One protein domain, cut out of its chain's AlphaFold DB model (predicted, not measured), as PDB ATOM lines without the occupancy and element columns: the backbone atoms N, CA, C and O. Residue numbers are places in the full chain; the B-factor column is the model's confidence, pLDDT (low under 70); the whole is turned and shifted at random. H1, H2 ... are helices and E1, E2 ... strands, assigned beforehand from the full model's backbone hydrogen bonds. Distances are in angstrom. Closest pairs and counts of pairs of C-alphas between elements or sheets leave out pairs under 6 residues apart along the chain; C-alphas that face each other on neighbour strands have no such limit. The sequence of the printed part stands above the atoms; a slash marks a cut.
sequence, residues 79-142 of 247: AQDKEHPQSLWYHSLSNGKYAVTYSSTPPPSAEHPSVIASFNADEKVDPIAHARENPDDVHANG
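AT A GLANCE: This is residues 79 to 142 of the 247 residues of an uncharacterized protein of Jaminaea rosea (UniProt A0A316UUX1). A small twisted sheet of four antiparallel strands has one short helix, H1, over one face, while the long loop of residues 102 to 114 passes over the other face. The tail after H1 comes back beside edge strand E4, where residues 139 to 140 pair antiparallel with 117 to 118. The printed part has 64 residues, with E1, E2, E3, E4 and H1 in that order along the chain; the sheet's order is E1 - E2 - E3 - E4, and the class is mixed, helices and strands, with under half of the residues in named elements. It is compact, with a radius of gyration of the C-alphas of 10.5 A, and spans 27 by 24 by 20 A.

IN THESE COORDINATES: E1, residues 79 to 81, begins at C-alpha 79 (241.629, 229.726, 176.149). E2, residues 88 to 92, and E3, residues 97 to 101, are each 13.3 A long. E4, residues 115 to 120, is 14.0 A long. H1, residues 127 to 133, is 10.0 A long and ends at C-alpha 133 (228.460, 226.312, 166.797).

HOW THE PARTS SIT: The strands form a meander, each the antiparallel neighbour of the one before. In hairpin E1 and E2, N 81 and O 88 are 2.8 A apart; in E2 and E3, N 91 and O 99, 2.8 A; in E3 and E4, N 100 and O 117, 2.9 A. E1 and E4 are apart. H1 is on the sheet at a height of 9.4 A, and only just stands up from it, at 41 degrees. Its closest C-alphas to E1 are Ile 128 and Asp 81, 6.8 A. In H1 every O i to N i+4 pair is within hydrogen-bond range.

THE WHOLE: The C-alphas of Pro 85 and Asn 95 are the farthest apart, 29.1 A. The link E3 to E4 is long. The printed part has no cut, and no printed residue is under 70 in pLDDT.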
ATOM      1  N   ALA A  79     242.905 229.388 175.528       90.88
ATOM      2  CA  ALA A  79     241.629 229.726 176.149       90.88
ATOM      3  C   ALA A  79     241.136 228.536 176.980       90.88
ATOM      4  O   ALA A  79     241.267 227.387 176.560       90.88
ATOM      5  N   GLN A  80     240.591 228.808 178.164       93.44
ATOM      6  CA  GLN A  80     240.055 227.783 179.058       93.44
ATOM      7  C   GLN A  80     238.528 227.826 179.036       93.44
ATOM      8  O   GLN A  80     237.934 228.854 179.364       93.44
ATOM      9  N   ASP A  81     237.905 226.693 178.733       92.00
ATOM     10  CA  ASP A  81     236.476 226.480 178.914       92.00
ATOM     11  C   ASP A  81     236.222 225.982 180.340       92.00
ATOM     12  O   ASP A  81     236.518 224.836 180.692       92.00
ATOM     13  N   LYS A  82     235.716 226.892 181.176       88.00
ATOM     14  CA  LYS A  82     235.365 226.626 182.577       88.00
ATOM     15  C   LYS A  82     233.974 226.016 182.737       88.00
ATOM     16  O   LYS A  82     233.660 225.551 183.826       88.00
ATOM     17  N   GLU A  83     233.145 226.062 181.698       87.94
ATOM     18  CA  GLU A  83     231.792 225.504 181.738       87.94
ATOM     19  C   GLU A  83     231.828 223.984 181.569       87.94
ATOM     20  O   GLU A  83     230.980 223.278 182.110       87.94
ATOM     21  N   HIS A  84     232.839 223.466 180.867       90.25
ATOM     22  CA  HIS A  84     233.046 222.031 180.752       90.25
ATOM     23  C   HIS A  84     233.441 221.411 182.113       90.25
ATOM     24  O   HIS A  84     234.434 221.854 182.704       90.25
ATOM     25  N   PRO A  85     232.781 220.327 182.582       90.44
ATOM     26  CA  PRO A  85     233.042 219.719 183.897       90.44
ATOM     27  C   PRO A  85     234.513 219.358 184.147       90.44
ATOM     28  O   PRO A  85     235.005 219.416 185.269       90.44
ATOM     29  N   GLN A  86     235.237 219.018 183.080       89.94
ATOM     30  CA  GLN A  86     236.634 218.574 183.132       89.94
ATOM     31  C   GLN A  86     237.647 219.657 182.729       89.94
ATOM     32  O   GLN A  86     238.818 219.339 182.546       89.94
ATOM     33  N   SER A  87     237.208 220.917 182.589       90.56
ATOM     34  CA  SER A  87     238.029 222.077 182.195       90.56
ATOM     35  C   SER A  87     238.852 221.858 180.918       90.56
ATOM     36  O   SER A  87     240.023 221.475 180.969       90.56
ATOM     37  N   LEU A  88     238.252 222.139 179.762       94.31
ATOM     38  CA  LEU A  88     238.937 222.012 178.476       94.31
ATOM     39  C   LEU A  88     239.815 223.229 178.183       94.31
ATOM     40  O   LEU A  88     239.486 224.363 178.526       94.31
ATOM     41  N   TRP A  89     240.930 222.981 177.507       95.19
ATOM     42  CA  TRP A  89     241.873 223.994 177.058       95.19
ATOM     43  C   TRP A  89     241.990 223.970 175.543       95.19
ATOM     44  O   TRP A  89     242.246 222.923 174.946       95.19
ATOM     45  N   TYR A  90     241.848 225.144 174.943       94.50
ATOM     46  CA  TYR A  90     241.942 225.385 173.513       94.50
ATOM     47  C   TYR A  90     243.261 226.087 173.244       94.50
ATOM     48  O   TYR A  90     243.466 227.206 173.709       94.50
ATOM     49  N   HIS A  91     244.150 225.442 172.501       93.94
ATOM     50  CA  HIS A  91     245.466 225.971 172.161       93.94
ATOM     51  C   HIS A  91     245.511 226.309 170.679       93.94
ATOM     52  O   HIS A  91     245.267 225.439 169.844       93.94
ATOM     53  N   SER A  92     245.844 227.555 170.348       92.94
ATOM     54  CA  SER A  92     246.171 227.926 168.971       92.94
ATOM     55  C   SER A  92     247.454 227.209 168.557       92.94
ATOM     56  O   SER A  92     248.466 227.316 169.237       92.94
ATOM     57  N   LEU A  93     247.424 226.502 167.438       89.12
ATOM     58  CA  LEU A  93     248.579 225.943 166.741       89.12
ATOM     59  C   LEU A  93     248.951 226.854 165.559       89.12
ATOM     60  O   LEU A  93     248.312 227.880 165.313       89.12
ATOM     61  N   SER A  94     249.999 226.497 164.815       83.50
ATOM     62  CA  SER A  94     250.324 227.175 163.559       83.50
ATOM     63  C   SER A  94     249.201 227.005 162.523       83.50
ATOM     64  O   SER A  94     248.488 226.002 162.515       83.50
ATOM     65  N   ASN A  95     249.069 227.988 161.627       83.38
ATOM     66  CA  ASN A  95     248.140 227.991 160.485       83.38
ATOM     67  C   ASN A  95     246.641 228.109 160.833       83.38
ATOM     68  O   ASN A  95     245.811 227.594 160.089       83.38
ATOM     69  N   GLY A  96     246.277 228.767 161.941       84.69
ATOM     70  CA  GLY A  96     244.863 228.960 162.317       84.69
ATOM     71  C   GLY A  96     244.161 227.676 162.775       84.69
ATOM     72  O   GLY A  96     242.935 227.603 162.821       84.69
ATOM     73  N   LYS A  97     244.936 226.640 163.105       91.75
ATOM     74  CA  LYS A  97     244.425 225.396 163.677       91.75
ATOM     75  C   LYS A  97     244.374 225.518 165.195       91.75
ATOM     76  O   LYS A  97     245.282 226.076 165.799       91.75
ATOM     77  N   TYR A  98     243.357 224.953 165.822       94.12
ATOM     78  CA  TYR A  98     243.209 224.867 167.269       94.12
ATOM     79  C   TYR A  98     243.235 223.407 167.710       94.12
ATOM     80  O   TYR A  98     242.719 222.526 167.020       94.12
ATOM     81  N   ALA A  99     243.848 223.149 168.861       95.19
ATOM     82  CA  ALA A  99     243.832 221.855 169.531       95.19
ATOM     83  C   ALA A  99     243.088 221.953 170.859       95.19
ATOM     84  O   ALA A  99     243.362 222.840 171.668       95.19
ATOM     85  N   VAL A 100     242.187 221.004 171.094       95.31
ATOM     86  CA  VAL A 100     241.424 220.882 172.337       95.31
ATOM     87  C   VAL A 100     242.067 219.809 173.202       95.31
ATOM     88  O   VAL A 100     242.310 218.695 172.743       95.31
ATOM     89  N   THR A 101     242.372 220.138 174.451       95.12
ATOM     90  CA  THR A 101     243.092 219.260 175.384       95.12
ATOM     91  C   THR A 101     242.506 219.368 176.791       95.12
ATOM     92  O   THR A 101     241.851 220.352 177.125       95.12
ATOM     93  N   TYR A 102     242.800 218.396 177.656       93.00
ATOM     94  CA  TYR A 102     242.509 218.487 179.096       93.00
ATOM     95  C   TYR A 102     243.627 219.168 179.910       93.00
ATOM     96  O   TYR A 102     243.542 219.243 181.135       93.00
ATOM     97  N   SER A 103     244.710 219.611 179.262       91.25
ATOM     98  CA  SER A 103     245.885 220.181 179.932       91.25
ATOM     99  C   SER A 103     246.051 221.655 179.595       91.25
ATOM    100  O   SER A 103     245.898 222.065 178.448       91.25
ATOM    101  N   SER A 104     246.476 222.444 180.579       90.50
ATOM    102  CA  SER A 104     246.866 223.839 180.364       90.50
ATOM    103  C   SER A 104     248.141 223.988 179.532       90.50
ATOM    104  O   SER A 104     248.404 225.060 178.993       90.50
ATOM    105  N   THR A 105     248.942 222.927 179.415       89.44
ATOM    106  CA  THR A 105     250.160 222.933 178.602       89.44
ATOM    107  C   THR A 105     249.823 222.723 177.125       89.44
ATOM    108  O   THR A 105     249.169 221.721 176.814       89.44
ATOM    109  N   PRO A 106     250.312 223.579 176.213       88.75
ATOM    110  CA  PRO A 106     250.058 223.416 174.791       88.75
ATOM    111  C   PRO A 106     250.691 222.114 174.271       88.75
ATOM    112  O   PRO A 106     251.812 221.772 174.668       88.75
ATOM    113  N   PRO A 107     249.992 221.368 173.400       90.62
ATOM    114  CA  PRO A 107     250.524 220.154 172.801       90.62
ATOM    115  C   PRO A 107     251.611 220.494 171.764       90.62
ATOM    116  O   PRO A 107     251.525 221.529 171.103       90.62
ATOM    117  N   PRO A 108     252.618 219.622 171.568       87.56
ATOM    118  CA  PRO A 108     253.683 219.854 170.587       87.56
ATOM    119  C   PRO A 108     253.191 219.756 169.135       87.56
ATOM    120  O   PRO A 108     253.773 220.369 168.244       87.56
ATOM    121  N   SER A 109     252.129 218.986 168.884       88.88
ATOM    122  CA  SER A 109     251.527 218.800 167.563       88.88
ATOM    123  C   SER A 109     250.021 218.542 167.675       88.88
ATOM    124  O   SER A 109     249.523 218.138 168.727       88.88
ATOM    125  N   ALA A 110     249.292 218.748 166.573       89.25
ATOM    126  CA  ALA A 110     247.853 218.469 166.503       89.25
ATOM    127  C   ALA A 110     247.512 216.977 166.663       89.25
ATOM    128  O   ALA A 110     246.409 216.647 167.079       89.25
ATOM    129  N   GLU A 111     248.454 216.097 166.325       90.94
ATOM    130  CA  GLU A 111     248.290 214.638 166.350       90.94
ATOM    131  C   GLU A 111     248.738 214.025 167.685       90.94
ATOM    132  O   GLU A 111     248.699 212.811 167.872       90.94
ATOM    133  N   HIS A 112     249.182 214.849 168.638       92.69
ATOM    134  CA  HIS A 112     249.657 214.360 169.925       92.69
ATOM    135  C   HIS A 112     248.527 213.637 170.687       92.69
ATOM    136  O   HIS A 112     247.414 214.166 170.736       92.69
ATOM    137  N   PRO A 113     248.779 212.503 171.375       93.50
ATOM    138  CA  PRO A 113     247.746 211.755 172.106       93.50
ATOM    139  C   PRO A 113     247.034 212.532 173.218       93.50
ATOM    140  O   PRO A 113     246.063 212.042 173.764       93.50
ATOM    141  N   SER A 114     247.513 213.722 173.591       93.81
ATOM    142  CA  SER A 114     246.846 214.609 174.564       93.81
ATOM    143  C   SER A 114     245.781 215.520 173.943       93.81
ATOM    144  O   SER A 114     245.056 216.189 174.680       93.81
ATOM    145  N   VAL A 115     245.721 215.590 172.611       95.56
ATOM    146  CA  VAL A 115     244.738 216.369 171.852       95.56
ATOM    147  C   VAL A 115     243.502 215.517 171.644       95.56
ATOM    148  O   VAL A 115     243.593 214.472 171.023       95.56
ATOM    149  N   ILE A 116     242.356 215.969 172.142       95.00
ATOM    150  CA  ILE A 116     241.060 215.290 172.013       95.00
ATOM    151  C   ILE A 116     240.535 215.443 170.585       95.00
ATOM    152  O   ILE A 116     240.082 214.490 169.945       95.00
ATOM    153  N   ALA A 117     240.601 216.676 170.090       95.50
ATOM    154  CA  ALA A 117     240.139 217.066 168.773       95.50
ATOM    155  C   ALA A 117     240.878 218.315 168.292       95.50
ATOM    156  O   ALA A 117     241.479 219.054 169.079       95.50
ATOM    157  N   SER A 118     240.805 218.560 166.990       95.19
ATOM    158  CA  SER A 118     241.349 219.756 166.366       95.19
ATOM    159  C   SER A 118     240.394 220.320 165.322       95.19
ATOM    160  O   SER A 118     239.653 219.569 164.697       95.19
ATOM    161  N   PHE A 119     240.420 221.631 165.132       94.94
ATOM    162  CA  PHE A 119     239.589 222.337 164.154       94.94
ATOM    163  C   PHE A 119     240.326 223.570 163.640       94.94
ATOM    164  O   PHE A 119     241.333 223.974 164.222       94.94
ATOM    165  N   ASN A 120     239.849 224.164 162.552       93.50
ATOM    166  CA  ASN A 120     240.401 225.409 162.025       93.50
ATOM    167  C   ASN A 120     239.456 226.555 162.369       93.50
ATOM    168  O   ASN A 120     238.254 226.421 162.176       93.50
ATOM    169  N   ALA A 121     239.994 227.667 162.857       89.31
ATOM    170  CA  ALA A 121     239.214 228.866 163.123       89.31
ATOM    171  C   ALA A 121     240.056 230.119 162.877       89.31
ATOM    172  O   ALA A 121     241.281 230.113 163.011       89.31
ATOM    173  N   ASP A 122     239.386 231.216 162.536       86.50
ATOM    174  CA  ASP A 122     240.042 232.512 162.415       86.50
ATOM    175  C   ASP A 122     240.498 233.015 163.791       86.50
ATOM    176  O   ASP A 122     239.745 232.965 164.762       86.50
ATOM    177  N   GLU A 123     241.686 233.623 163.868       79.56
ATOM    178  CA  GLU A 123     242.255 234.122 165.136       79.56
ATOM    179  C   GLU A 123     241.410 235.194 165.855       79.56
ATOM    180  O   GLU A 123     241.711 235.573 166.990       79.56
ATOM    181  N   LYS A 124     240.406 235.753 165.170       81.19
ATOM    182  CA  LYS A 124     239.515 236.804 165.682       81.19
ATOM    183  C   LYS A 124     238.248 236.253 166.333       81.19
ATOM    184  O   LYS A 124     237.528 237.026 166.962       81.19
ATOM    185  N   VAL A 125     237.955 234.969 166.144       86.50
ATOM    186  CA  VAL A 125     236.754 234.314 166.666       86.50
ATOM    187  C   VAL A 125     237.095 233.639 167.991       86.50
ATOM    188  O   VAL A 125     238.209 233.151 168.175       86.50
ATOM    189  N   ASP A 126     236.147 233.625 168.930       90.19
ATOM    190  CA  ASP A 126     236.298 232.849 170.158       90.19
ATOM    191  C   ASP A 126     236.317 231.345 169.816       90.19
ATOM    192  O   ASP A 126     235.312 230.827 169.312       90.19
ATOM    193  N   PRO A 127     237.434 230.629 170.058       90.44
ATOM    194  CA  PRO A 127     237.548 229.220 169.696       90.44
ATOM    195  C   PRO A 127     236.526 228.338 170.420       90.44
ATOM    196  O   PRO A 127     236.123 227.314 169.872       90.44
ATOM    197  N   ILE A 128     236.091 228.728 171.624       90.81
ATOM    198  CA  ILE A 128     235.134 227.949 172.417       90.81
ATOM    199  C   ILE A 128     233.752 228.004 171.759       90.81
ATOM    200  O   ILE A 128     233.150 226.964 171.488       90.81
ATOM    201  N   ALA A 129     233.268 229.212 171.453       90.75
ATOM    202  CA  ALA A 129     231.993 229.405 170.767       90.75
ATOM    203  C   ALA A 129     232.001 228.760 169.371       90.75
ATOM    204  O   ALA A 129     231.068 228.040 169.019       90.75
ATOM    205  N   HIS A 130     233.088 228.934 168.611       91.69
ATOM    206  CA  HIS A 130     233.201 228.388 167.259       91.69
ATOM    207  C   HIS A 130     233.086 226.858 167.222       91.69
ATOM    208  O   HIS A 130     232.342 226.328 166.396       91.69
ATOM    209  N   ALA A 131     233.775 226.157 168.129       91.38
ATOM    210  CA  ALA A 131     233.742 224.695 168.196       91.38
ATOM    211  C   ALA A 131     232.354 224.142 168.566       91.38
ATOM    212  O   ALA A 131     231.995 223.047 168.137       91.38
ATOM    213  N   ARG A 132     231.565 224.891 169.350       89.31
ATOM    214  CA  ARG A 132     230.189 224.516 169.718       89.31
ATOM    215  C   ARG A 132     229.190 224.804 168.598       89.31
ATOM    216  O   ARG A 132     228.283 224.013 168.365       89.31
ATOM    217  N   GLU A 133     229.350 225.924 167.897       92.25
ATOM    218  CA  GLU A 133     228.460 226.312 166.797       92.25
ATOM    219  C   GLU A 133     228.674 225.468 165.532       92.25
ATOM    220  O   GLU A 133     227.706 225.213 164.810       92.25
ATOM    221  N   ASN A 134     229.907 224.999 165.299       93.69
ATOM    222  CA  ASN A 134     230.316 224.247 164.108       93.69
ATOM    223  C   ASN A 134     230.932 222.884 164.490       93.69
ATOM    224  O   ASN A 134     232.118 222.646 164.255       93.69
ATOM    225  N   PRO A 135     230.154 221.955 165.077       92.19
ATOM    226  CA  PRO A 135     230.682 220.664 165.528       92.19
ATOM    227  C   PRO A 135     231.182 219.773 164.382       92.19
ATOM    228  O   PRO A 135     232.012 218.900 164.613       92.19
ATOM    229  N   ASP A 136     230.700 219.977 163.152       92.19
ATOM    230  CA  ASP A 136     231.138 219.207 161.981       92.19
ATOM    231  C   ASP A 136     232.548 219.600 161.497       92.19
ATOM    232  O   ASP A 136     233.221 218.785 160.865       92.19
ATOM    233  N   ASP A 137     233.029 220.800 161.845       92.75
ATOM    234  CA  ASP A 137     234.395 221.260 161.541       92.75
ATOM    235  C   ASP A 137     235.428 220.721 162.554       92.75
ATOM    236  O   ASP A 137     236.645 220.863 162.379       92.75
ATOM    237  N   VAL A 138     234.953 220.094 163.634       94.69
ATOM    238  CA  VAL A 138     235.789 219.531 164.691       94.69
ATOM    239  C   VAL A 138     236.161 218.093 164.360       94.69
ATOM    240  O   VAL A 138     235.346 217.172 164.380       94.69
ATOM    241  N   HIS A 139     237.450 217.877 164.127       94.62
ATOM    242  CA  HIS A 139     238.002 216.567 163.820       94.62
ATOM    243  C   HIS A 139     238.561 215.900 165.078       94.62
ATOM    244  O   HIS A 139     239.528 216.376 165.679       94.62
ATOM    245  N   ALA A 140     237.966 214.768 165.453       94.75
ATOM    246  CA  ALA A 140     238.457 213.900 166.517       94.75
ATOM    247  C   ALA A 140     239.878 213.398 166.210       94.75
ATOM    248  O   ALA A 140     240.174 212.969 165.093       94.75
ATOM    249  N   ASN A 141     240.766 213.446 167.201       95.69
ATOM    250  CA  ASN A 141     242.153 213.035 167.025       95.69
ATOM    251  C   ASN A 141     242.322 211.534 167.306       95.69
ATOM    252  O   ASN A 141     242.307 211.118 168.465       95.69
ATOM    253  N   GLY A 142     242.512 210.728 166.258       95.00
ATOM    254  CA  GLY A 142     242.623 209.262 166.350       95.00
ATOM    255  C   GLY A 142     243.530 208.752 167.484       95.00
ATOM    256  O   GLY A 142     243.043 208.007 168.327       95.00
TER     257      GLY A 142